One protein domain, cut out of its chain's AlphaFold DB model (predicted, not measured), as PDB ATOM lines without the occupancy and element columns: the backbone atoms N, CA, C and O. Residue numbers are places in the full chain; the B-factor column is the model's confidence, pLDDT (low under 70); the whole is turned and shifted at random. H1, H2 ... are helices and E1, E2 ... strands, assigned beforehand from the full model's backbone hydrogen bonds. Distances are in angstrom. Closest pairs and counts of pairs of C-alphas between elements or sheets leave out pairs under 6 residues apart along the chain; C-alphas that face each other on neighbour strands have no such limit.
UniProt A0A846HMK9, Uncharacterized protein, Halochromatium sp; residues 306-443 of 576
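Overview. This is residues 306 to 443 of the 576 residues of an uncharacterized protein of Halochromatium sp (UniProt A0A846HMK9). One five-stranded sheet folds back on itself like part of a barrel, E1 and E4 facing E3 and E2 with E5 as the hinge. At one end of the long axis the helices H1 and H3 run side by side in opposite directions, and short H2 is near the sheet. The printed part has 138 residues, in the order H1 E1 E2 E3 H2 E4 E5 H3, class mixed. The mixed sheet runs E1 E4 E5 E3 E2; the whole is compact, radius of gyration of the C-alphas 16.5 A, spanning 56 by 35 by 30 A.

Along the chain. H1, residues 306 to 323, begins at C-alpha 306 (-41.080, 7.935, 12.428) and is 25.6 A long. E1 is 334 to 338, E2 351 to 357, E3 363 to 369 and H2 374 to 378. E4, 387 to 400, is 25.6 A and bends by 105 degrees at 391; E5, 406 to 420, is 26.0 A and bends by 113 degrees at 416. H3, 428 to 441, is 19.7 A and ends at C-alpha 441 (-50.642, 12.587, 14.981).

Arrangement. E1 and E4 are antiparallel, with N 338 and O 387 2.7 A apart. The hairpin E4 and E5 has N 388 and O 419 at 2.7 A. E5 and E3 are parallel, N 369 and O 410 at 2.8 A. The hairpin E3 and E2 has N 366 and O 354 at 2.8 A. H1 only grazes the sheet, with residues 320 to 323. H2 is only just on it, with 5 pairs of C-alphas within 10 A, and only grazes it. H1 and H3 touch at a shallow tilt of 23 degrees, opposite ways; their closest C-alphas, Ile 306 and Ile 436, are 6.1 A apart. H3 is not on the sheet. In H1, H2 and H3 every O i to N i+4 pair is within hydrogen-bond range.

Size, cuts and confidence. The C-alphas farthest apart, Gly 404 and Arg 443, are 56.9 A apart. The printed part has no cut; E1 to E2 is the long link. Mean pLDDT of the printed part is 81.6, with residues 325 to 332, 347, 359 to 361 and 442 to 443 under 70.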
ATOM      1  N   ILE A 306     -41.106   6.511  12.787       85.50
ATOM      2  CA  ILE A 306     -41.080   7.935  12.428       85.50
ATOM      3  C   ILE A 306     -39.681   8.326  11.954       85.50
ATOM      4  O   ILE A 306     -39.553   8.905  10.882       85.50
ATOM      5  N   GLU A 307     -38.644   7.964  12.711       88.25
ATOM      6  CA  GLU A 307     -37.251   8.253  12.366       88.25
ATOM      7  C   GLU A 307     -36.857   7.625  11.019       88.25
ATOM      8  O   GLU A 307     -36.234   8.274  10.183       88.25
ATOM      9  N   GLU A 308     -37.268   6.382  10.756       87.75
ATOM     10  CA  GLU A 308     -37.025   5.717   9.476       87.75
ATOM     11  C   GLU A 308     -37.665   6.484   8.307       87.75
ATOM     12  O   GLU A 308     -37.018   6.698   7.278       87.75
ATOM     13  N   ARG A 309     -38.916   6.935   8.461       85.81
ATOM     14  CA  ARG A 309     -39.626   7.707   7.427       85.81
ATOM     15  C   ARG A 309     -39.054   9.115   7.257       85.81
ATOM     16  O   ARG A 309     -38.917   9.571   6.124       85.81
ATOM     17  N   GLU A 310     -38.658   9.781   8.340       88.81
ATOM     18  CA  GLU A 310     -37.969  11.078   8.295       88.81
ATOM     19  C   GLU A 310     -36.618  10.964   7.580       88.81
ATOM     20  O   GLU A 310     -36.320  11.763   6.693       88.81
ATOM     21  N   ASN A 311     -35.843   9.918   7.874       88.44
ATOM     22  CA  ASN A 311     -34.588   9.636   7.181       88.44
ATOM     23  C   ASN A 311     -34.808   9.363   5.687       88.44
ATOM     24  O   ASN A 311     -34.035   9.842   4.859       88.44
ATOM     25  N   GLN A 312     -35.875   8.643   5.322       85.19
ATOM     26  CA  GLN A 312     -36.252   8.441   3.919       85.19
ATOM     27  C   GLN A 312     -36.605   9.762   3.223       85.19
ATOM     28  O   GLN A 312     -36.154   9.986   2.100       85.19
ATOM     29  N   LEU A 313     -37.345  10.653   3.888       88.19
ATOM     30  CA  LEU A 313     -37.692  11.971   3.351       88.19
ATOM     31  C   LEU A 313     -36.452  12.858   3.158       88.19
ATOM     32  O   LEU A 313     -36.284  13.446   2.091       88.19
ATOM     33  N   ILE A 314     -35.558  12.917   4.148       87.25
ATOM     34  CA  ILE A 314     -34.298  13.672   4.060       87.25
ATOM     35  C   ILE A 314     -33.442  13.133   2.912       87.25
ATOM     36  O   ILE A 314     -32.917  13.897   2.102       87.25
ATOM     37  N   ALA A 315     -33.320  11.809   2.814       84.50
ATOM     38  CA  ALA A 315     -32.532  11.169   1.775       84.50
ATOM     39  C   ALA A 315     -33.126  11.403   0.374       84.50
ATOM     40  O   ALA A 315     -32.370  11.637  -0.573       84.50
ATOM     41  N   TYR A 316     -34.458  11.401   0.240       86.06
ATOM     42  CA  TYR A 316     -35.158  11.806  -0.980       86.06
ATOM     43  C   TYR A 316     -34.811  13.251  -1.357       86.06
ATOM     44  O   TYR A 316     -34.306  13.482  -2.453       86.06
ATOM     45  N   GLN A 317     -34.982  14.206  -0.436       84.94
ATOM     46  CA  GLN A 317     -34.731  15.631  -0.684       84.94
ATOM     47  C   GLN A 317     -33.277  15.905  -1.079       84.94
ATOM     48  O   GLN A 317     -33.026  16.546  -2.094       84.94
ATOM     49  N   GLN A 318     -32.310  15.345  -0.346       85.25
ATOM     50  CA  GLN A 318     -30.888  15.464  -0.684       85.25
ATOM     51  C   GLN A 318     -30.567  14.873  -2.059       85.25
ATOM     52  O   GLN A 318     -29.716  15.395  -2.779       85.25
ATOM     53  N   THR A 319     -31.220  13.770  -2.426       83.38
ATOM     54  CA  THR A 319     -30.989  13.124  -3.718       83.38
ATOM     55  C   THR A 319     -31.603  13.922  -4.859       83.38
ATOM     56  O   THR A 319     -30.946  14.096  -5.881       83.38
ATOM     57  N   VAL A 320     -32.807  14.467  -4.676       84.81
ATOM     58  CA  VAL A 320     -33.427  15.387  -5.636       84.81
ATOM     59  C   VAL A 320     -32.547  16.621  -5.824       84.81
ATOM     60  O   VAL A 320     -32.186  16.918  -6.955       84.81
ATOM     61  N   SER A 321     -32.077  17.266  -4.751       81.88
ATOM     62  CA  SER A 321     -31.163  18.414  -4.857       81.88
ATOM     63  C   SER A 321     -29.841  18.092  -5.563       81.88
ATOM     64  O   SER A 321     -29.257  18.975  -6.170       81.88
ATOM     65  N   ARG A 322     -29.354  16.843  -5.506       81.44
ATOM     66  CA  ARG A 322     -28.171  16.403  -6.275       81.44
ATOM     67  C   ARG A 322     -28.472  16.131  -7.746       81.44
ATOM     68  O   ARG A 322     -27.563  16.205  -8.566       81.44
ATOM     69  N   LEU A 323     -29.699  15.719  -8.059       80.25
ATOM     70  CA  LEU A 323     -30.139  15.472  -9.430       80.25
ATOM     71  C   LEU A 323     -30.426  16.782 -10.167       80.25
ATOM     72  O   LEU A 323     -30.191  16.851 -11.370       80.25
ATOM     73  N   LEU A 324     -30.917  17.795  -9.452       82.94
ATOM     74  CA  LEU A 324     -31.184  19.122  -9.991       82.94
ATOM     75  C   LEU A 324     -29.891  19.954 -10.075       82.94
ATOM     76  O   LEU A 324     -29.078  19.940  -9.154       82.94
ATOM     77  N   SER A 325     -29.683  20.684 -11.174       69.62
ATOM     78  CA  SER A 325     -28.519  21.571 -11.350       69.62
ATOM     79  C   SER A 325     -28.864  23.052 -11.147       69.62
ATOM     80  O   SER A 325     -29.768  23.560 -11.809       69.62
ATOM     81  N   ASP A 326     -28.081  23.775 -10.339       54.00
ATOM     82  CA  ASP A 326     -28.220  25.226 -10.135       54.00
ATOM     83  C   ASP A 326     -27.684  26.034 -11.334       54.00
ATOM     84  O   ASP A 326     -26.486  26.317 -11.408       54.00
ATOM     85  N   ARG A 327     -28.571  26.406 -12.273       49.75
ATOM     86  CA  ARG A 327     -28.647  27.701 -13.007       49.75
ATOM     87  C   ARG A 327     -29.346  27.561 -14.366       49.75
ATOM     88  O   ARG A 327     -28.964  26.745 -15.203       49.75
ATOM     89  N   LEU A 328     -30.310  28.455 -14.591       52.41
ATOM     90  CA  LEU A 328     -30.962  28.731 -15.871       52.41
ATOM     91  C   LEU A 328     -29.943  29.342 -16.845       52.41
ATOM     92  O   LEU A 328     -29.558  30.500 -16.705       52.41
ATOM     93  N   SER A 329     -29.500  28.561 -17.826       47.94
ATOM     94  CA  SER A 329     -28.990  29.101 -19.087       47.94
ATOM     95  C   SER A 329     -30.057  28.887 -20.153       47.94
ATOM     96  O   SER A 329     -30.701  27.841 -20.148       47.94
ATOM     97  N   ASP A 330     -30.203  29.877 -21.031       49.12
ATOM     98  CA  ASP A 330     -31.229  30.136 -22.061       49.12
ATOM     99  C   ASP A 330     -31.393  29.051 -23.163       49.12
ATOM    100  O   ASP A 330     -31.631  29.324 -24.336       49.12
ATOM    101  N   THR A 331     -31.215  27.781 -22.808       55.38
ATOM    102  CA  THR A 331     -31.362  26.607 -23.674       55.38
ATOM    103  C   THR A 331     -32.781  26.056 -23.584       55.38
ATOM    104  O   THR A 331     -33.303  25.895 -22.483       55.38
ATOM    105  N   GLN A 332     -33.379  25.732 -24.737       63.09
ATOM    106  CA  GLN A 332     -34.691  25.083 -24.839       63.09
ATOM    107  C   GLN A 332     -34.782  23.880 -23.887       63.09
ATOM    108  O   GLN A 332     -34.031  22.912 -24.013       63.09
ATOM    109  N   LEU A 333     -35.694  23.962 -22.919       72.50
ATOM    110  CA  LEU A 333     -36.003  22.870 -22.005       72.50
ATOM    111  C   LEU A 333     -36.966  21.906 -22.696       72.50
ATOM    112  O   LEU A 333     -37.991  22.319 -23.233       72.50
ATOM    113  N   THR A 334     -36.645  20.621 -22.653       79.31
ATOM    114  CA  THR A 334     -37.547  19.540 -23.058       79.31
ATOM    115  C   THR A 334     -38.129  18.885 -21.809       79.31
ATOM    116  O   THR A 334     -37.578  19.009 -20.710       79.31
ATOM    117  N   PHE A 335     -39.278  18.227 -21.947       83.56
ATOM    118  CA  PHE A 335     -39.897  17.500 -20.845       83.56
ATOM    119  C   PHE A 335     -40.283  16.081 -21.258       83.56
ATOM    120  O   PHE A 335     -40.667  15.839 -22.399       83.56
ATOM    121  N   PHE A 336     -40.201  15.154 -20.306       84.50
ATOM    122  CA  PHE A 336     -40.663  13.779 -20.456       84.50
ATOM    123  C   PHE A 336     -41.674  13.439 -19.372       84.50
ATOM    124  O   PHE A 336     -41.379  13.558 -18.181       84.50
ATOM    125  N   ASP A 337     -42.836  12.950 -19.793       86.00
ATOM    126  CA  ASP A 337     -43.802  12.325 -18.902       86.00
ATOM    127  C   ASP A 337     -43.453  10.845 -18.742       86.00
ATOM    128  O   ASP A 337     -43.510  10.059 -19.687       86.00
ATOM    129  N   VAL A 338     -43.057  10.481 -17.527       86.81
ATOM    130  CA  VAL A 338     -42.548   9.166 -17.153       86.81
ATOM    131  C   VAL A 338     -43.569   8.462 -16.256       86.81
ATOM    132  O   VAL A 338     -43.607   8.701 -15.040       86.81
ATOM    133  N   PRO A 339     -44.389   7.560 -16.818       85.44
ATOM    134  CA  PRO A 339     -45.264   6.712 -16.025       85.44
ATOM    135  C   PRO A 339     -44.472   5.573 -15.369       85.44
ATOM    136  O   PRO A 339     -43.683   4.897 -16.029       85.44
ATOM    137  N   HIS A 340     -44.721   5.332 -14.079       86.31
ATOM    138  CA  HIS A 340     -44.269   4.144 -13.338       86.31
ATOM    139  C   HIS A 340     -42.787   3.759 -13.556       86.31
ATOM    140  O   HIS A 340     -42.500   2.627 -13.964       86.31
ATOM    141  N   PRO A 341     -41.822   4.658 -13.280       87.50
ATOM    142  CA  PRO A 341     -40.416   4.392 -13.550       87.50
ATOM    143  C   PRO A 341     -39.919   3.178 -12.761       87.50
ATOM    144  O   PRO A 341     -40.136   3.057 -11.554       87.50
ATOM    145  N   SER A 342     -39.195   2.296 -13.446       89.25
ATOM    146  CA  SER A 342     -38.538   1.136 -12.845       89.25
ATOM    147  C   SER A 342     -37.030   1.216 -13.082       89.25
ATOM    148  O   SER A 342     -36.562   0.701 -14.096       89.25
ATOM    149  N   PRO A 343     -36.261   1.856 -12.176       88.56
ATOM    150  CA  PRO A 343     -34.821   2.013 -12.337       88.56
ATOM    151  C   PRO A 343     -34.083   0.678 -12.495       88.56
ATOM    152  O   PRO A 343     -34.195  -0.216 -11.648       88.56
ATOM    153  N   ASP A 344     -33.271   0.588 -13.541       87.88
ATOM    154  CA  ASP A 344     -32.424  -0.536 -13.922       87.88
ATOM    155  C   ASP A 344     -30.999  -0.055 -14.285       87.88
ATOM    156  O   ASP A 344     -30.715   1.145 -14.327       87.88
ATOM    157  N   ALA A 345     -30.076  -0.997 -14.492       86.12
ATOM    158  CA  ALA A 345     -28.703  -0.724 -14.936       86.12
ATOM    159  C   ALA A 345     -28.421  -1.306 -16.333       86.12
ATOM    160  O   ALA A 345     -27.279  -1.645 -16.658       86.12
ATOM    161  N   ASP A 346     -29.460  -1.455 -17.157       75.81
ATOM    162  CA  ASP A 346     -29.321  -2.022 -18.494       75.81
ATOM    163  C   ASP A 346     -28.405  -1.156 -19.376       75.81
ATOM    164  O   ASP A 346     -28.285   0.062 -19.224       75.81
ATOM    165  N   ARG A 347     -27.730  -1.798 -20.335       69.69
ATOM    166  CA  ARG A 347     -26.789  -1.143 -21.267       69.69
ATOM    167  C   ARG A 347     -25.694  -0.306 -20.573       69.69
ATOM    168  O   ARG A 347     -25.200   0.658 -21.148       69.69
ATOM    169  N   GLY A 348     -25.299  -0.683 -19.352       73.25
ATOM    170  CA  GLY A 348     -24.148  -0.109 -18.645       73.25
ATOM    171  C   GLY A 348     -24.369   1.292 -18.071       73.25
ATOM    172  O   GLY A 348     -23.410   1.932 -17.652       73.25
ATOM    173  N   SER A 349     -25.607   1.791 -18.049       81.75
ATOM    174  CA  SER A 349     -25.962   3.090 -17.465       81.75
ATOM    175  C   SER A 349     -27.220   2.956 -16.619       81.75
ATOM    176  O   SER A 349     -28.162   2.267 -17.012       81.75
ATOM    177  N   ALA A 350     -27.241   3.618 -15.463       87.38
ATOM    178  CA  ALA A 350     -28.419   3.627 -14.609       87.38
ATOM    179  C   ALA A 350     -29.518   4.477 -15.251       87.38
ATOM    180  O   ALA A 350     -29.280   5.606 -15.682       87.38
ATOM    181  N   GLY A 351     -30.723   3.934 -15.319       88.75
ATOM    182  CA  GLY A 351     -31.817   4.570 -16.030       88.75
ATOM    183  C   GLY A 351     -33.099   3.783 -15.899       88.75
ATOM    184  O   GLY A 351     -33.208   2.917 -15.041       88.75
ATOM    185  N   PHE A 352     -34.075   4.074 -16.743       91.38
ATOM    186  CA  PHE A 352     -35.271   3.250 -16.876       91.38
ATOM    187  C   PHE A 352     -35.886   3.439 -18.258       91.38
ATOM    188  O   PHE A 352     -35.684   4.463 -18.917       91.38
ATOM    189  N   TRP A 353     -36.643   2.432 -18.683       89.56
ATOM    190  CA  TRP A 353     -37.476   2.484 -19.878       89.56
ATOM    191  C   TRP A 353     -38.898   2.933 -19.539       89.56
ATOM    192  O   TRP A 353     -39.442   2.526 -18.515       89.56
ATOM    193  N   PHE A 354     -39.518   3.690 -20.435       89.06
ATOM    194  CA  PHE A 354     -40.945   4.003 -20.409       89.06
ATOM    195  C   PHE A 354     -41.472   4.157 -21.838       89.06
ATOM    196  O   PHE A 354     -40.707   4.374 -22.780       89.06
ATOM    197  N   ASP A 355     -42.780   4.001 -22.007       86.12
ATOM    198  CA  ASP A 355     -43.448   4.220 -23.286       86.12
ATOM    199  C   ASP A 355     -44.000   5.650 -23.329       86.12
ATOM    200  O   ASP A 355     -44.572   6.132 -22.351       86.12
ATOM    201  N   GLY A 356     -43.819   6.325 -24.462       83.25
ATOM    202  CA  GLY A 356     -44.316   7.675 -24.703       83.25
ATOM    203  C   GLY A 356     -44.704   7.878 -26.167       83.25
ATOM    204  O   GLY A 356     -44.730   6.934 -26.959       83.25
ATOM    205  N   TRP A 357     -44.985   9.124 -26.532       80.19
ATOM    206  CA  TRP A 357     -45.394   9.502 -27.883       80.19
ATOM    207  C   TRP A 357     -44.369  10.462 -28.496       80.19
ATOM    208  O   TRP A 357     -43.891  11.361 -27.809       80.19
ATOM    209  N   SER A 358     -44.007  10.243 -29.763       72.06
ATOM    210  CA  SER A 358     -43.204  11.184 -30.560       72.06
ATOM    211  C   SER A 358     -44.013  12.438 -30.910       72.06
ATOM    212  O   SER A 358     -45.243  12.405 -30.863       72.06
ATOM    213  N   GLU A 359     -43.340  13.498 -31.365       68.69
ATOM    214  CA  GLU A 359     -43.982  14.690 -31.949       68.69
ATOM    215  C   GLU A 359     -44.905  14.331 -33.128       68.69
ATOM    216  O   GLU A 359     -45.974  14.915 -33.282       68.69
ATOM    217  N   ASP A 360     -44.564  13.277 -33.877       65.38
ATOM    218  CA  ASP A 360     -45.367  12.748 -34.990       65.38
ATOM    219  C   ASP A 360     -46.558  11.870 -34.543       65.38
ATOM    220  O   ASP A 360     -47.203  11.216 -35.364       65.38
ATOM    221  N   GLY A 361     -46.825  11.763 -33.236       69.75
ATOM    222  CA  GLY A 361     -47.927  10.962 -32.684       69.75
ATOM    223  C   GLY A 361     -47.716   9.443 -32.738       69.75
ATOM    224  O   GLY A 361     -48.648   8.679 -32.492       69.75
ATOM    225  N   SER A 362     -46.504   8.973 -33.043       75.12
ATOM    226  CA  SER A 362     -46.151   7.549 -33.007       75.12
ATOM    227  C   SER A 362     -45.747   7.103 -31.597       75.12
ATOM    228  O   SER A 362     -45.095   7.842 -30.860       75.12
ATOM    229  N   ALA A 363     -46.124   5.882 -31.205       80.81
ATOM    230  CA  ALA A 363     -45.711   5.307 -29.927       80.81
ATOM    231  C   ALA A 363     -44.220   4.930 -29.975       80.81
ATOM    232  O   ALA A 363     -43.815   4.062 -30.754       80.81
ATOM    233  N   VAL A 364     -43.414   5.569 -29.128       85.69
ATOM    234  CA  VAL A 364     -41.959   5.384 -29.044       85.69
ATOM    235  C   VAL A 364     -41.593   4.911 -27.646       85.69
ATOM    236  O   VAL A 364     -42.105   5.406 -26.643       85.69
ATOM    237  N   ARG A 365     -40.662   3.959 -27.572       87.69
ATOM    238  CA  ARG A 365     -40.101   3.514 -26.296       87.69
ATOM    239  C   ARG A 365     -38.862   4.337 -25.944       87.69
ATOM    240  O   ARG A 365     -37.854   4.273 -26.647       87.69
ATOM    241  N   PHE A 366     -38.920   5.082 -24.850       88.06
ATOM    242  CA  PHE A 366     -37.847   5.961 -24.390       88.06
ATOM    243  C   PHE A 366     -37.038   5.298 -23.275       88.06
ATOM    244  O   PHE A 366     -37.594   4.652 -22.385       88.06
ATOM    245  N   ARG A 367     -35.716   5.475 -23.292       88.62
ATOM    246  CA  ARG A 367     -34.844   5.213 -22.140       88.62
ATOM    247  C   ARG A 367     -34.195   6.505 -21.698       88.62
ATOM    248  O   ARG A 367     -33.561   7.163 -22.517       88.62
ATOM    249  N   LEU A 368     -34.264   6.799 -20.408       89.19
ATOM    250  CA  LEU A 368     -33.512   7.894 -19.808       89.19
ATOM    251  C   LEU A 368     -32.317   7.344 -19.038       89.19
ATOM    252  O   LEU A 368     -32.491   6.599 -18.076       89.19
ATOM    253  N   ASN A 369     -31.115   7.717 -19.468       88.94
ATOM    254  CA  ASN A 369     -29.862   7.392 -18.800       88.94
ATOM    255  C   ASN A 369     -29.420   8.566 -17.925       88.94
ATOM    256  O   ASN A 369     -29.251   9.689 -18.408       88.94
ATOM    257  N   PHE A 370     -29.179   8.280 -16.650       87.12
ATOM    258  CA  PHE A 370     -28.671   9.231 -15.675       87.12
ATOM    259  C   PHE A 370     -27.175   9.014 -15.439       87.12
ATOM    260  O   PHE A 370     -26.664   7.897 -15.504       87.12
ATOM    261  N   HIS A 371     -26.481  10.091 -15.076       81.56
ATOM    262  CA  HIS A 371     -25.076  10.049 -14.661       81.56
ATOM    263  C   HIS A 371     -24.869   9.571 -13.212       81.56
ATOM    264  O   HIS A 371     -23.732   9.427 -12.765       81.56
ATOM    265  N   VAL A 372     -25.952   9.322 -12.470       82.69
ATOM    266  CA  VAL A 372     -25.914   8.829 -11.085       82.69
ATOM    267  C   VAL A 372     -26.059   7.310 -11.019       82.69
ATOM    268  O   VAL A 372     -26.567   6.680 -11.936       82.69
ATOM    269  N   GLY A 373     -25.643   6.698  -9.909       83.31
ATOM    270  CA  GLY A 373     -25.788   5.255  -9.711       83.31
ATOM    271  C   GLY A 373     -27.243   4.798  -9.531       83.31
ATOM    272  O   GLY A 373     -28.102   5.539  -9.056       83.31
ATOM    273  N   LEU A 374     -27.507   3.517  -9.814       85.88
ATOM    274  CA  LEU A 374     -28.835   2.892  -9.687       85.88
ATOM    275  C   LEU A 374     -29.462   3.065  -8.293       85.88
ATOM    276  O   LEU A 374     -30.669   3.275  -8.167       85.88
ATOM    277  N   LYS A 375     -28.646   2.982  -7.235       84.94
ATOM    278  CA  LYS A 375     -29.107   3.146  -5.847       84.94
ATOM    279  C   LYS A 375     -29.720   4.531  -5.619       84.94
ATOM    280  O   LYS A 375     -30.743   4.631  -4.959       84.94
ATOM    281  N   THR A 376     -29.127   5.561  -6.214       83.56
ATOM    282  CA  THR A 376     -29.578   6.954  -6.146       83.56
ATOM    283  C   THR A 376     -30.916   7.138  -6.863       83.56
ATOM    284  O   THR A 376     -31.817   7.768  -6.323       83.56
ATOM    285  N   LEU A 377     -31.097   6.518  -8.035       85.00
ATOM    286  CA  LEU A 377     -32.367   6.592  -8.770       85.00
ATOM    287  C   LEU A 377     -33.521   5.927  -8.025       85.00
ATOM    288  O   LEU A 377     -34.607   6.492  -7.962       85.00
ATOM    289  N   LYS A 378     -33.282   4.765  -7.405       85.94
ATOM    290  CA  LYS A 378     -34.304   4.054  -6.617       85.94
ATOM    291  C   LYS A 378     -34.769   4.817  -5.373       85.94
ATOM    292  O   LYS A 378     -35.806   4.475  -4.823       85.94
ATOM    293  N   MET A 379     -34.015   5.823  -4.923       84.06
ATOM    294  CA  MET A 379     -34.408   6.676  -3.797       84.06
ATOM    295  C   MET A 379     -35.385   7.785  -4.201       84.06
ATOM    296  O   MET A 379     -36.042   8.339  -3.329       84.06
ATOM    297  N   VAL A 380     -35.476   8.110  -5.496       84.12
ATOM    298  CA  VAL A 380     -36.316   9.202  -6.020       84.12
ATOM    299  C   VAL A 380     -37.468   8.670  -6.866       84.12
ATOM    300  O   VAL A 380     -38.585   9.169  -6.764       84.12
ATOM    301  N   PHE A 381     -37.209   7.641  -7.672       86.75
ATOM    302  CA  PHE A 381     -38.162   7.078  -8.618       86.75
ATOM    303  C   PHE A 381     -38.718   5.749  -8.109       86.75
ATOM    304  O   PHE A 381     -38.041   4.719  -8.121       86.75
ATOM    305  N   ASP A 382     -39.981   5.787  -7.690       83.81
ATOM    306  CA  ASP A 382     -40.765   4.617  -7.295       83.81
ATOM    307  C   ASP A 382     -41.867   4.353  -8.330       83.81
ATOM    308  O   ASP A 382     -42.608   5.260  -8.717       83.81
ATOM    309  N   LYS A 383     -41.980   3.085  -8.746       86.56
ATOM    310  CA  LYS A 383     -42.939   2.580  -9.739       86.56
ATOM    311  C   LYS A 383     -44.401   2.911  -9.429       86.56
ATOM    312  O   LYS A 383     -45.241   2.828 -10.317       86.56
ATOM    313  N   ARG A 384     -44.739   3.236  -8.178       84.50
ATOM    314  CA  ARG A 384     -46.102   3.591  -7.754       84.50
ATOM    315  C   ARG A 384     -46.532   4.992  -8.193       84.50
ATOM    316  O   ARG A 384     -47.722   5.277  -8.133       84.50
ATOM    317  N   TYR A 385     -45.600   5.836  -8.633       86.44
ATOM    318  CA  TYR A 385     -45.861   7.240  -8.956       86.44
ATOM    319  C   TYR A 385     -45.475   7.576 -10.401       86.44
ATOM    320  O   TYR A 385     -44.712   6.848 -11.038       86.44
ATOM    321  N   CYS A 386     -45.995   8.695 -10.899       86.38
ATOM    322  CA  CYS A 386     -45.731   9.214 -12.240       86.38
ATOM    323  C   CYS A 386     -45.046  10.576 -12.137       86.38
ATOM    324  O   CYS A 386     -45.443  11.417 -11.326       86.38
ATOM    325  N   TYR A 387     -44.032  10.800 -12.968       87.69
ATOM    326  CA  TYR A 387     -43.165  11.972 -12.877       87.69
ATOM    327  C   TYR A 387     -43.087  12.683 -14.224       87.69
ATOM    328  O   TYR A 387     -43.000  12.036 -15.260       87.69
ATOM    329  N   ARG A 388     -43.052  14.011 -14.203       87.81
ATOM    330  CA  ARG A 388     -42.661  14.861 -15.321       87.81
ATOM    331  C   ARG A 388     -41.248  15.366 -15.062       87.81
ATOM    332  O   ARG A 388     -40.999  16.042 -14.067       87.81
ATOM    333  N   LEU A 389     -40.327  15.009 -15.945       88.06
ATOM    334  CA  LEU A 389     -38.926  15.414 -15.876       88.06
ATOM    335  C   LEU A 389     -38.692  16.557 -16.849       88.06
ATOM    336  O   LEU A 389     -38.932  16.380 -18.037       88.06
ATOM    337  N   VAL A 390     -38.208  17.695 -16.360       85.81
ATOM    338  CA  VAL A 390     -37.884  18.868 -17.182       85.81
ATOM    339  C   VAL A 390     -36.378  19.074 -17.154       85.81
ATOM    340  O   VAL A 390     -35.764  19.034 -16.085       85.81
ATOM    341  N   GLY A 391     -35.769  19.260 -18.321       85.31
ATOM    342  CA  GLY A 391     -34.320  19.323 -18.430       85.31
ATOM    343  C   GLY A 391     -33.802  19.460 -19.853       85.31
ATOM    344  O   GLY A 391     -34.547  19.720 -20.796       85.31
ATOM    345  N   ASN A 392     -32.494  19.277 -19.984       83.88
ATOM    346  CA  ASN A 392     -31.809  19.137 -21.255       83.88
ATOM    347  C   ASN A 392     -31.417  17.666 -21.446       83.88
ATOM    348  O   ASN A 392     -30.739  17.073 -20.596       83.88
ATOM    349  N   PHE A 393     -31.867  17.087 -22.552       85.19
ATOM    350  CA  PHE A 393     -31.717  15.676 -22.863       85.19
ATOM    351  C   PHE A 393     -31.031  15.531 -24.225       85.19
ATOM    352  O   PHE A 393     -31.498  16.071 -25.222       85.19
ATOM    353  N   ASP A 394     -29.952  14.752 -24.273       85.06
ATOM    354  CA  ASP A 394     -29.232  14.441 -25.507       85.06
ATOM    355  C   ASP A 394     -29.685  13.082 -26.044       85.06
ATOM    356  O   ASP A 394     -29.637  12.081 -25.322       85.06
ATOM    357  N   VAL A 395     -30.043  12.996 -27.324       85.19
ATOM    358  CA  VAL A 395     -30.251  11.695 -27.975       85.19
ATOM    359  C   VAL A 395     -28.900  10.995 -28.117       85.19
ATOM    360  O   VAL A 395     -27.997  11.491 -28.784       85.19
ATOM    361  N   VAL A 396     -28.760   9.821 -27.501       85.75
ATOM    362  CA  VAL A 396     -27.551   8.991 -27.611       85.75
ATOM    363  C   VAL A 396     -27.663   8.051 -28.801       85.75
ATOM    364  O   VAL A 396     -26.749   7.950 -29.609       85.75
ATOM    365  N   LEU A 397     -28.776   7.320 -28.873       85.62
ATOM    366  CA  LEU A 397     -29.005   6.237 -29.824       85.62
ATOM    367  C   LEU A 397     -30.500   6.135 -30.113       85.62
ATOM    368  O   LEU A 397     -31.312   6.159 -29.190       85.62
ATOM    369  N   SER A 398     -30.857   5.932 -31.371       86.88
ATOM    370  CA  SER A 398     -32.215   5.605 -31.797       86.88
ATOM    371  C   SER A 398     -32.196   4.361 -32.679       86.88
ATOM    372  O   SER A 398     -31.170   4.005 -33.262       86.88
ATOM    373  N   GLY A 399     -33.317   3.651 -32.748       86.81
ATOM    374  CA  GLY A 399     -33.430   2.475 -33.596       86.81
ATOM    375  C   GLY A 399     -34.840   1.913 -33.641       86.81
ATOM    376  O   GLY A 399     -35.763   2.421 -33.006       86.81
ATOM    377  N   ILE A 400     -34.998   0.829 -34.394       84.31
ATOM    378  CA  ILE A 400     -36.253   0.089 -34.512       84.31
ATOM    379  C   ILE A 400     -36.039  -1.273 -33.852       84.31
ATOM    380  O   ILE A 400     -35.015  -1.927 -34.050       84.31
ATOM    381  N   SER A 401     -36.958  -1.670 -32.979       80.00
ATOM    382  CA  SER A 401     -36.925  -2.989 -32.341       80.00
ATOM    383  C   SER A 401     -37.328  -4.088 -33.330       80.00
ATOM    384  O   SER A 401     -37.946  -3.819 -34.356       80.00
ATOM    385  N   GLN A 402     -37.044  -5.352 -33.003       75.19
ATOM    386  CA  GLN A 402     -37.468  -6.498 -33.823       75.19
ATOM    387  C   GLN A 402     -38.997  -6.589 -33.996       75.19
ATOM    388  O   GLN A 402     -39.469  -7.192 -34.952       75.19
ATOM    389  N   SER A 403     -39.775  -5.965 -33.105       73.19
ATOM    390  CA  SER A 403     -41.237  -5.864 -33.195       73.19
ATOM    391  C   SER A 403     -41.726  -4.644 -33.989       73.19
ATOM    392  O   SER A 403     -42.907  -4.311 -33.933       73.19
ATOM    393  N   GLY A 404     -40.830  -3.942 -34.692       78.12
ATOM    394  CA  GLY A 404     -41.152  -2.759 -35.494       78.12
ATOM    395  C   GLY A 404     -41.387  -1.480 -34.685       78.12
ATOM    396  O   GLY A 404     -41.631  -0.432 -35.273       78.12
ATOM    397  N   ARG A 405     -41.296  -1.520 -33.346       81.44
ATOM    398  CA  ARG A 405     -41.480  -0.327 -32.503       81.44
ATOM    399  C   ARG A 405     -40.212   0.532 -32.466       81.44
ATOM    400  O   ARG A 405     -39.153  -0.026 -32.139       81.44
ATOM    401  N   PRO A 406     -40.297   1.847 -32.736       86.56
ATOM    402  CA  PRO A 406     -39.173   2.761 -32.577       86.56
ATOM    403  C   PRO A 406     -38.800   2.904 -31.097       86.56
ATOM    404  O   PRO A 406     -39.658   2.944 -30.213       86.56
ATOM    405  N   TRP A 407     -37.502   2.975 -30.822       88.69
ATOM    406  CA  TRP A 407     -36.965   3.241 -29.494       88.69
ATOM    407  C   TRP A 407     -35.867   4.298 -29.557       88.69
ATOM    408  O   TRP A 407     -35.120   4.387 -30.533       88.69
ATOM    409  N   THR A 408     -35.755   5.093 -28.496       88.25
ATOM    410  CA  THR A 408     -34.730   6.132 -28.365       88.25
ATOM    411  C   THR A 408     -34.129   6.114 -26.963       88.25
ATOM    412  O   THR A 408     -34.821   5.926 -25.964       88.25
ATOM    413  N   ILE A 409     -32.810   6.262 -26.884       88.25
ATOM    414  CA  ILE A 409     -32.057   6.397 -25.641       88.25
ATOM    415  C   ILE A 409     -31.609   7.841 -25.534       88.25
ATOM    416  O   ILE A 409     -30.879   8.336 -26.391       88.25
ATOM    417  N   TRP A 410     -32.003   8.467 -24.440       88.38
ATOM    418  CA  TRP A 410     -31.687   9.835 -24.097       88.38
ATOM    419  C   TRP A 410     -30.771   9.846 -22.880       88.38
ATOM    420  O   TRP A 410     -30.996   9.134 -21.899       88.38
ATOM    421  N   ARG A 411     -29.718  10.650 -22.938       86.44
ATOM    422  CA  ARG A 411     -28.853  10.950 -21.803       86.44
ATOM    423  C   ARG A 411     -29.303  12.268 -21.205       86.44
ATOM    424  O   ARG A 411     -29.436  13.259 -21.915       86.44
ATOM    425  N   ILE A 412     -29.505  12.281 -19.898       84.81
ATOM    426  CA  ILE A 412     -29.872  13.500 -19.182       84.81
ATOM    427  C   ILE A 412     -28.609  14.339 -19.020       84.81
ATOM    428  O   ILE A 412     -27.765  14.025 -18.180       84.81
ATOM    429  N   ALA A 413     -28.471  15.385 -19.833       78.44
ATOM    430  CA  ALA A 413     -27.360  16.320 -19.729       78.44
ATOM    431  C   ALA A 413     -27.520  17.198 -18.482       78.44
ATOM    432  O   ALA A 413     -26.564  17.391 -17.730       78.44
ATOM    433  N   ARG A 414     -28.740  17.702 -18.246       80.00
ATOM    434  CA  ARG A 414     -29.113  18.468 -17.047       80.00
ATOM    435  C   ARG A 414     -30.579  18.249 -16.709       80.00
ATOM    436  O   ARG A 414     -31.413  18.250 -17.608       80.00
ATOM    437  N   LEU A 415     -30.895  18.116 -15.426       83.94
ATOM    438  CA  LEU A 415     -32.268  18.061 -14.932       83.94
ATOM    439  C   LEU A 415     -32.550  19.343 -14.143       83.94
ATOM    440  O   LEU A 415     -31.771  19.707 -13.262       83.94
ATOM    441  N   THR A 416     -33.630  20.038 -14.482       81.62
ATOM    442  CA  THR A 416     -34.035  21.298 -13.841       81.62
ATOM    443  C   THR A 416     -35.182  21.090 -12.870       81.62
ATOM    444  O   THR A 416     -35.134  21.634 -11.772       81.62
ATOM    445  N   GLU A 417     -36.179  20.276 -13.226       83.12
ATOM    446  CA  GLU A 417     -37.337  20.031 -12.361       83.12
ATOM    447  C   GLU A 417     -37.825  18.580 -12.425       83.12
ATOM    448  O   GLU A 417     -37.749  17.906 -13.457       83.12
ATOM    449  N   ILE A 418     -38.359  18.113 -11.292       85.00
ATOM    450  CA  ILE A 418     -39.094  16.853 -11.162       85.00
ATOM    451  C   ILE A 418     -40.472  17.204 -10.614       85.00
ATOM    452  O   ILE A 418     -40.619  17.532  -9.437       85.00
ATOM    453  N   LEU A 419     -41.480  17.132 -11.472       84.44
ATOM    454  CA  LEU A 419     -42.863  17.452 -11.147       84.44
ATOM    455  C   LEU A 419     -43.712  16.174 -11.143       84.44
ATOM    456  O   LEU A 419     -43.313  15.166 -11.727       84.44
ATOM    457  N   PRO A 420     -44.886  16.163 -10.497       83.75
ATOM    458  CA  PRO A 420     -45.875  15.128 -10.769       83.75
ATOM    459  C   PRO A 420     -46.374  15.250 -12.218       83.75
ATOM    460  O   PRO A 420     -46.468  16.350 -12.760       83.75
ATOM    461  N   MET A 421     -46.708  14.120 -12.847       81.00
ATOM    462  CA  MET A 421     -47.224  14.107 -14.227       81.00
ATOM    463  C   MET A 421     -48.551  14.882 -14.363       81.00
ATOM    464  O   MET A 421     -48.800  15.520 -15.385       81.00
ATOM    465  N   ARG A 422     -49.392  14.866 -13.319       80.62
ATOM    466  CA  ARG A 422     -50.603  15.691 -13.177       80.62
ATOM    467  C   ARG A 422     -50.608  16.360 -11.806       80.62
ATOM    468  O   ARG A 422     -50.159  15.758 -10.839       80.62
ATOM    469  N   GLU A 423     -51.181  17.557 -11.672       73.19
ATOM    470  CA  GLU A 423     -51.227  18.279 -10.380       73.19
ATOM    471  C   GLU A 423     -51.871  17.476  -9.233       73.19
ATOM    472  O   GLU A 423     -51.521  17.656  -8.065       73.19
ATOM    473  N   GLN A 424     -52.799  16.579  -9.573       72.12
ATOM    474  CA  GLN A 424     -53.522  15.719  -8.634       72.12
ATOM    475  C   GLN A 424     -52.764  14.429  -8.285       72.12
ATOM    476  O   GLN A 424     -53.142  13.751  -7.329       72.12
ATOM    477  N   ASP A 425     -51.709  14.082  -9.030       76.25
ATOM    478  CA  ASP A 425     -50.969  12.848  -8.787       76.25
ATOM    479  C   ASP A 425     -50.130  12.985  -7.504       76.25
ATOM    480  O   ASP A 425     -49.419  13.982  -7.308       76.25
ATOM    481  N   PRO A 426     -50.187  11.995  -6.596       77.88
ATOM    482  CA  PRO A 426     -49.371  12.018  -5.396       77.88
ATOM    483  C   PRO A 426     -47.892  11.914  -5.781       77.88
ATOM    484  O   PRO A 426     -47.500  11.055  -6.566       77.88
ATOM    485  N   THR A 427     -47.050  12.766  -5.199       81.62
ATOM    486  CA  THR A 427     -45.595  12.600  -5.270       81.62
ATOM    487  C   THR A 427     -45.118  11.737  -4.107       81.62
ATOM    488  O   THR A 427     -45.732  11.730  -3.034       81.62
ATOM    489  N   LEU A 428     -43.988  11.047  -4.289       82.56
ATOM    490  CA  LEU A 428     -43.328  10.309  -3.208       82.56
ATOM    491  C   LEU A 428     -43.077  11.208  -1.983       82.56
ATOM    492  O   LEU A 428     -43.307  10.788  -0.853       82.56
ATOM    493  N   GLU A 429     -42.698  12.471  -2.201       84.44
ATOM    494  CA  GLU A 429     -42.502  13.436  -1.115       84.44
ATOM    495  C   GLU A 429     -43.785  13.714  -0.322       84.44
ATOM    496  O   GLU A 429     -43.776  13.658   0.908       84.44
ATOM    497  N   LYS A 430     -44.904  13.992  -1.008       84.44
ATOM    498  CA  LYS A 430     -46.195  14.243  -0.351       84.44
ATOM    499  C   LYS A 430     -46.679  13.009   0.414       84.44
ATOM    500  O   LYS A 430     -47.220  13.163   1.504       84.44
ATOM    501  N   ALA A 431     -46.464  11.811  -0.132       84.06
ATOM    502  CA  ALA A 431     -46.823  10.555   0.521       84.06
ATOM    503  C   ALA A 431     -45.995  10.293   1.791       84.06
ATOM    504  O   ALA A 431     -46.554   9.933   2.822       84.06
ATOM    505  N   LEU A 432     -44.679  10.529   1.749       84.69
ATOM    506  CA  LEU A 432     -43.821  10.399   2.930       84.69
ATOM    507  C   LEU A 432     -44.193  11.420   4.012       84.69
ATOM    508  O   LEU A 432     -44.279  11.063   5.183       84.69
ATOM    509  N   ARG A 433     -44.459  12.676   3.633       86.75
ATOM    510  CA  ARG A 433     -44.897  13.717   4.578       86.75
ATOM    511  C   ARG A 433     -46.236  13.371   5.228       86.75
ATOM    512  O   ARG A 433     -46.339  13.453   6.447       86.75
ATOM    513  N   SER A 434     -47.230  12.925   4.457       85.00
ATOM    514  CA  SER A 434     -48.535  12.551   5.013       85.00
ATOM    515  C   SER A 434     -48.462  11.321   5.924       85.00
ATOM    516  O   SER A 434     -49.153  11.275   6.939       85.00
ATOM    517  N   GLU A 435     -47.599  10.348   5.613       83.12
ATOM    518  CA  GLU A 435     -47.345   9.189   6.475       83.12
ATOM    519  C   GLU A 435     -46.659   9.608   7.785       83.12
ATOM    520  O   GLU A 435     -47.086   9.187   8.860       83.12
ATOM    521  N   ILE A 436     -45.656  10.493   7.724       85.75
ATOM    522  CA  ILE A 436     -45.000  11.065   8.910       85.75
ATOM    523  C   ILE A 436     -46.001  11.853   9.759       85.75
ATOM    524  O   ILE A 436     -46.027  11.668  10.975       85.75
ATOM    525  N   ASP A 437     -46.834  12.698   9.152       83.81
ATOM    526  CA  ASP A 437     -47.826  13.510   9.864       83.81
ATOM    527  C   ASP A 437     -48.911  12.642  10.502       83.81
ATOM    528  O   ASP A 437     -49.280  12.868  11.654       83.81
ATOM    529  N   MET A 438     -49.356  11.584   9.816       81.06
ATOM    530  CA  MET A 438     -50.202  10.561  10.427       81.06
ATOM    531  C   MET A 438     -49.508   9.942  11.639       81.06
ATOM    532  O   MET A 438     -50.071   9.967  12.729       81.06
ATOM    533  N   LEU A 439     -48.287   9.422  11.496       80.25
ATOM    534  CA  LEU A 439     -47.559   8.774  12.595       80.25
ATOM    535  C   LEU A 439     -47.280   9.736  13.764       80.25
ATOM    536  O   LEU A 439     -47.361   9.333  14.925       80.25
ATOM    537  N   LYS A 440     -47.010  11.015  13.483       80.19
ATOM    538  CA  LYS A 440     -46.860  12.079  14.487       80.19
ATOM    539  C   LYS A 440     -48.182  12.440  15.153       80.19
ATOM    540  O   LYS A 440     -48.183  12.660  16.357       80.19
ATOM    541  N   GLY A 441     -49.295  12.428  14.424       71.44
ATOM    542  CA  GLY A 441     -50.642  12.587  14.981       71.44
ATOM    543  C   GLY A 441     -51.042  11.449  15.925       71.44
ATOM    544  O   GLY A 441     -51.904  11.631  16.779       71.44
ATOM    545  N   HIS A 442     -50.377  10.294  15.826       66.44
ATOM    546  CA  HIS A 442     -50.501   9.195  16.786       66.44
ATOM    547  C   HIS A 442     -49.575   9.350  18.013       66.44
ATOM    548  O   HIS A 442     -49.607   8.487  18.894       66.44
ATOM    549  N   ARG A 443     -48.751  10.412  18.111       65.00
ATOM    550  CA  ARG A 443     -47.993  10.708  19.339       65.00
ATOM    551  C   ARG A 443     -48.944  11.259  20.406       65.00
ATOM    552  O   ARG A 443     -49.718  12.169  20.113       65.00
TER     553      ARG A 443